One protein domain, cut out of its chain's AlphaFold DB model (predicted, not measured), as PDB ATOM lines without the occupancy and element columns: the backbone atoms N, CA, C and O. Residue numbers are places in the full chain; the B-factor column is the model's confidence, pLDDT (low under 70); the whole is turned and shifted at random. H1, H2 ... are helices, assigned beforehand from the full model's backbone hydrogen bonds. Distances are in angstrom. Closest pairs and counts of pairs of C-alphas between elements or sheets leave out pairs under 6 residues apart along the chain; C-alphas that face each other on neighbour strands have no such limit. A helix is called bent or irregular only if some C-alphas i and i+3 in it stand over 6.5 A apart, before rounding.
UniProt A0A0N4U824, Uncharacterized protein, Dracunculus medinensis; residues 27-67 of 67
ATOM      1  N   GLY A  27      11.712  13.164 159.951       70.19
ATOM      2  CA  GLY A  27      10.327  13.577 159.690       70.19
ATOM      3  C   GLY A  27      10.183  14.774 158.741       70.19
ATOM      4  O   GLY A  27       9.133  14.931 158.119       70.19
ATOM      5  N   GLU A  28      11.250  15.551 158.537       73.77
ATOM      6  CA  GLU A  28      11.282  16.733 157.664       73.77
ATOM      7  C   GLU A  28      11.053  16.375 156.189       73.77
ATOM      8  O   GLU A  28      10.493  17.155 155.419       73.77
ATOM      9  N   ALA A  29      11.423  15.150 155.796       76.47
ATOM     10  CA  ALA A  29      11.237  14.632 154.446       76.47
ATOM     11  C   ALA A  29       9.791  14.790 153.940       76.47
ATOM     12  O   ALA A  29       9.579  15.174 152.788       76.47
ATOM     13  N   LYS A  30       8.787  14.536 154.792       79.78
ATOM     14  CA  LYS A  30       7.373  14.621 154.397       79.78
ATOM     15  C   LYS A  30       6.949  16.061 154.110       79.78
ATOM     16  O   LYS A  30       6.271  16.309 153.108       79.78
ATOM     17  N   ASP A  31       7.360  16.992 154.963       82.10
ATOM     18  CA  ASP A  31       7.018  18.406 154.823       82.10
ATOM     19  C   ASP A  31       7.753  19.025 153.633       82.10
ATOM     20  O   ASP A  31       7.123  19.708 152.827       82.10
ATOM     21  N   ASN A  32       9.031  18.686 153.429       82.21
ATOM     22  CA  ASN A  32       9.808  19.131 152.270       82.21
ATOM     23  C   ASN A  32       9.218  18.625 150.942       82.21
ATOM     24  O   ASN A  32       9.051  19.413 150.007       82.21
ATOM     25  N   ILE A  33       8.829  17.346 150.855       83.29
ATOM     26  CA  ILE A  33       8.153  16.804 149.662       83.29
ATOM     27  C   ILE A  33       6.821  17.523 149.428       83.29
ATOM     28  O   ILE A  33       6.521  17.935 148.305       83.29
ATOM     29  N   THR A  34       6.023  17.705 150.483       86.02
ATOM     30  CA  THR A  34       4.720  18.381 150.389       86.02
ATOM     31  C   THR A  34       4.886  19.825 149.918       86.02
ATOM     32  O   THR A  34       4.205  20.249 148.981       86.02
ATOM     33  N   ALA A  35       5.840  20.558 150.494       86.99
ATOM     34  CA  ALA A  35       6.169  21.927 150.115       86.99
ATOM     35  C   ALA A  35       6.637  22.017 148.656       86.99
ATOM     36  O   ALA A  35       6.184  22.899 147.922       86.99
ATOM     37  N   GLN A  36       7.472  21.082 148.193       86.55
ATOM     38  CA  GLN A  36       7.939  21.043 146.806       86.55
ATOM     39  C   GLN A  36       6.796  20.752 145.820       86.55
ATOM     40  O   GLN A  36       6.679  21.430 144.796       86.55
ATOM     41  N   ILE A  37       5.907  19.804 146.142       90.27
ATOM     42  CA  ILE A  37       4.707  19.515 145.339       90.27
ATOM     43  C   ILE A  37       3.799  20.747 145.275       90.27
ATOM     44  O   ILE A  37       3.313  21.103 144.198       90.27
ATOM     45  N   MET A  38       3.583  21.426 146.403       91.37
ATOM     46  CA  MET A  38       2.793  22.658 146.449       91.37
ATOM     47  C   MET A  38       3.436  23.779 145.628       91.37
ATOM     48  O   MET A  38       2.738  24.456 144.872       91.37
ATOM     49  N   ALA A  39       4.753  23.959 145.718       91.30
ATOM     50  CA  ALA A  39       5.484  24.946 144.933       91.30
ATOM     51  C   ALA A  39       5.351  24.680 143.425       91.30
ATOM     52  O   ALA A  39       5.033  25.601 142.668       91.30
ATOM     53  N   ALA A  40       5.508  23.423 142.996       90.23
ATOM     54  CA  ALA A  40       5.317  23.021 141.606       90.23
ATOM     55  C   ALA A  40       3.877  23.279 141.135       90.23
ATOM     56  O   ALA A  40       3.675  23.927 140.107       90.23
ATOM     57  N   ARG A  41       2.867  22.860 141.913       90.50
ATOM     58  CA  ARG A  41       1.445  23.128 141.618       90.50
ATOM     59  C   ARG A  41       1.164  24.621 141.470       90.50
ATOM     60  O   ARG A  41       0.530  25.028 140.500       90.50
ATOM     61  N   ASN A  42       1.686  25.443 142.375       91.60
ATOM     62  CA  ASN A  42       1.529  26.895 142.317       91.60
ATOM     63  C   ASN A  42       2.199  27.496 141.074       91.60
ATOM     64  O   ASN A  42       1.626  28.385 140.438       91.60
ATOM     65  N   ALA A  43       3.386  27.014 140.698       90.23
ATOM     66  CA  ALA A  43       4.064  27.441 139.476       90.23
ATOM     67  C   ALA A  43       3.240  27.097 138.223       90.23
ATOM     68  O   ALA A  43       3.023  27.972 137.386       90.23
ATOM     69  N   PHE A  44       2.701  25.876 138.132       87.07
ATOM     70  CA  PHE A  44       1.790  25.483 137.049       87.07
ATOM     71  C   PHE A  44       0.514  26.328 137.031       87.07
ATOM     72  O   PHE A  44       0.104  26.807 135.974       87.07
ATOM     73  N   PHE A  45      -0.087  26.589 138.193       87.93
ATOM     74  CA  PHE A  45      -1.297  27.400 138.277       87.93
ATOM     75  C   PHE A  45      -1.070  28.832 137.778       87.93
ATOM     76  O   PHE A  45      -1.919  29.383 137.079       87.93
ATOM     77  N   ARG A  46       0.105  29.423 138.033       88.40
ATOM     78  CA  ARG A  46       0.470  30.742 137.479       88.40
ATOM     79  C   ARG A  46       0.478  30.764 135.947       88.40
ATOM     80  O   ARG A  46       0.201  31.815 135.369       88.40
ATOM     81  N   LEU A  47       0.732  29.630 135.291       84.89
ATOM     82  CA  LEU A  47       0.674  29.512 133.831       84.89
ATOM     83  C   LEU A  47      -0.764  29.481 133.302       84.89
ATOM     84  O   LEU A  47      -0.989  29.849 132.156       84.89
ATOM     85  N   THR A  48      -1.762  29.121 134.114       87.70
ATOM     86  CA  THR A  48      -3.159  29.056 133.647       87.70
ATOM     87  C   THR A  48      -3.672  30.423 133.195       87.70
ATOM     88  O   THR A  48      -4.297  30.527 132.142       87.70
ATOM     89  N   LYS A  49      -3.347  31.500 133.925       86.53
ATOM     90  CA  LYS A  49      -3.806  32.866 133.624       86.53
ATOM     91  C   LYS A  49      -3.465  33.316 132.192       86.53
ATOM     92  O   LYS A  49      -4.390  33.705 131.479       86.53
ATOM     93  N   PRO A  50      -2.202  33.266 131.721       89.28
ATOM     94  CA  PRO A  50      -1.905  33.584 130.328       89.28
ATOM     95  C   PRO A  50      -2.505  32.572 129.341       89.28
ATOM     96  O   PRO A  50      -2.894  32.980 128.248       89.28
ATOM     97  N   LEU A  51      -2.635  31.289 129.705       88.26
ATOM     98  CA  LEU A  51      -3.228  30.263 128.834       88.26
ATOM     99  C   LEU A  51      -4.717  30.516 128.556       88.26
ATOM    100  O   LEU A  51      -5.171  30.289 127.435       88.26
ATOM    101  N   TRP A  52      -5.474  31.055 129.516       90.20
ATOM    102  CA  TRP A  52      -6.886  31.401 129.305       90.20
ATOM    103  C   TRP A  52      -7.084  32.428 128.187       90.20
ATOM    104  O   TRP A  52      -8.031  32.291 127.410       90.20
ATOM    105  N   ASN A  53      -6.142  33.358 128.024       90.21
ATOM    106  CA  ASN A  53      -6.171  34.376 126.972       90.21
ATOM    107  C   ASN A  53      -5.737  33.856 125.588       90.21
ATOM    108  O   ASN A  53      -5.929  34.551 124.591       90.21
ATOM    109  N   ARG A  54      -5.154  32.654 125.496       93.05
ATOM    110  CA  ARG A  54      -4.713  32.064 124.222       93.05
ATOM    111  C   ARG A  54      -5.889  31.464 123.461       93.05
ATOM    112  O   ARG A  54      -6.581  30.588 123.984       93.05
ATOM    113  N   ARG A  55      -6.142  31.935 122.239       93.16
ATOM    114  CA  ARG A  55      -7.267  31.472 121.398       93.16
ATOM    115  C   ARG A  55      -6.934  30.182 120.652       93.16
ATOM    116  O   ARG A  55      -7.831  29.419 120.324       93.16
ATOM    117  N   GLU A  56      -5.650  29.934 120.439       95.16
ATOM    118  CA  GLU A  56      -5.094  28.741 119.809       95.16
ATOM    119  C   GLU A  56      -5.191  27.486 120.692       95.16
ATOM    120  O   GLU A  56      -5.081  26.367 120.200       95.16
ATOM    121  N   ILE A  57      -5.426  27.653 121.997       93.12
ATOM    122  CA  ILE A  57      -5.541  26.544 122.945       93.12
ATOM    123  C   ILE A  57      -7.010  26.183 123.130       93.12
ATOM    124  O   ILE A  57      -7.831  27.019 123.521       93.12
ATOM    125  N   THR A  58      -7.332  24.909 122.909       94.27
ATOM    126  CA  THR A  58      -8.699  24.407 123.071       94.27
ATOM    127  C   THR A  58      -9.175  24.508 124.520       94.27
ATOM    128  O   THR A  58      -8.398  24.352 125.466       94.27
ATOM    129  N   ILE A  59     -10.482  24.705 124.711       92.06
ATOM    130  CA  ILE A  59     -11.107  24.731 126.045       92.06
ATOM    131  C   ILE A  59     -10.831  23.424 126.801       92.06
ATOM    132  O   ILE A  59     -10.520  23.464 127.988       92.06
ATOM    133  N   LYS A  60     -10.853  22.276 126.107       94.59
ATOM    134  CA  LYS A  60     -10.537  20.961 126.687       94.59
ATOM    135  C   LYS A  60      -9.158  20.951 127.353       94.59
ATOM    136  O   LYS A  60      -9.041  20.529 128.497       94.59
ATOM    137  N   THR A  61      -8.138  21.462 126.662       92.08
ATOM    138  CA  THR A  61      -6.770  21.565 127.195       92.08
ATOM    139  C   THR A  61      -6.677  22.545 128.369       92.08
ATOM    140  O   THR A  61      -5.913  22.315 129.301       92.08
ATOM    141  N   LYS A  62      -7.455  23.636 128.362       91.44
ATOM    142  CA  LYS A  62      -7.474  24.602 129.476       91.44
ATOM    143  C   LYS A  62      -8.101  24.019 130.741       91.44
ATOM    144  O   LYS A  62      -7.610  24.271 131.833       91.44
ATOM    145  N   VAL A  63      -9.165  23.231 130.598       90.55
ATOM    146  CA  VAL A  63      -9.828  22.579 131.736       90.55
ATOM    147  C   VAL A  63      -8.967  21.453 132.311       90.55
ATOM    148  O   VAL A  63      -8.925  21.301 133.524       90.55
ATOM    149  N   SER A  64      -8.217  20.712 131.485       90.48
ATOM    150  CA  SER A  64      -7.390  19.592 131.969       90.48
ATOM    151  C   SER A  64      -6.207  19.993 132.857       90.48
ATOM    152  O   SER A  64      -5.582  19.122 133.448       90.48
ATOM    153  N   ILE A  65      -5.856  21.280 132.902       85.86
ATOM    154  CA  ILE A  65      -4.759  21.806 133.733       85.86
ATOM    155  C   ILE A  65      -5.256  22.545 134.981       85.86
ATOM    156  O   ILE A  65      -4.440  23.086 135.730       85.86
ATOM    157  N   LEU A  66      -6.575  22.634 135.178       83.29
ATOM    158  CA  LEU A  66      -7.125  23.147 136.427       83.29
ATOM    159  C   LEU A  66      -6.883  22.132 137.562       83.29
ATOM    160  O   LEU A  66      -6.826  20.935 137.277       83.29
ATOM    161  N   PRO A  67      -6.697  22.604 138.812       74.84
ATOM    162  CA  PRO A  67      -6.568  21.735 139.981       74.84
ATOM    163  C   PRO A  67      -7.767  20.806 140.185       74.84
ATOM    164  O   PRO A  67      -8.894  21.212 139.821       74.84
TER     165      PRO A  67
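What this domain is: This is residues 27 to 67 of the 67 residues of an uncharacterized protein of Dracunculus medinensis (UniProt A0A0N4U824). One long helix, H1, makes nearly the whole length of a rod, and past its far end the chain turns round in a loop and folds back, so that the very short helix H2 and the last residues come to lie beside the later part of H1. The first part of H1, residues 28 to 40, sticks out with nothing beside it. The printed part has 41 residues with two named helices, H1 then H2, and no named strand; its class is all helix. It is only just extended, close to loose, with a radius of gyration of the C-alphas of 13.8 A, and spans 45 by 15 by 10 A.

Where its parts are: H1 is residues 28 to 52, 36.7 A from first to last C-alpha, beginning at C-alpha 28 at (11.282, 16.733, 157.664) and ending at C-alpha 52 at (-6.886, 31.401, 129.305). It is neither bent nor irregular, but only just: C-alphas 46 and 49 are 6.1 A apart. H2 is residues 59 to 63, and C-alpha 63 stands at (-9.828, 22.579, 131.736).

How they stand to each other: H1 and H2 only just touch, with 3 pairs of C-alphas within 8 A. H1 touches H2 with residues 48 to 52 alone. The closest C-alphas of the two are those of Trp 52 and Lys 62, 6.8 A apart, while the centres are 19.3 A apart. In H2 every O i to N i+4 pair is within hydrogen-bond range; in H1, 17 of 21 are.

The domain as a whole: The two C-alphas farthest apart are those of Gly 27 and Arg 55, at 45.8 A. The link from H1 to H2, 6 residues, is short. Residues 27 to 40 and residues 55 to 60 stand free. The printed part has no cut and ends at Pro 67, the chain's last residue. The mean pLDDT of the printed part is 87.5, and no printed residue is under 70.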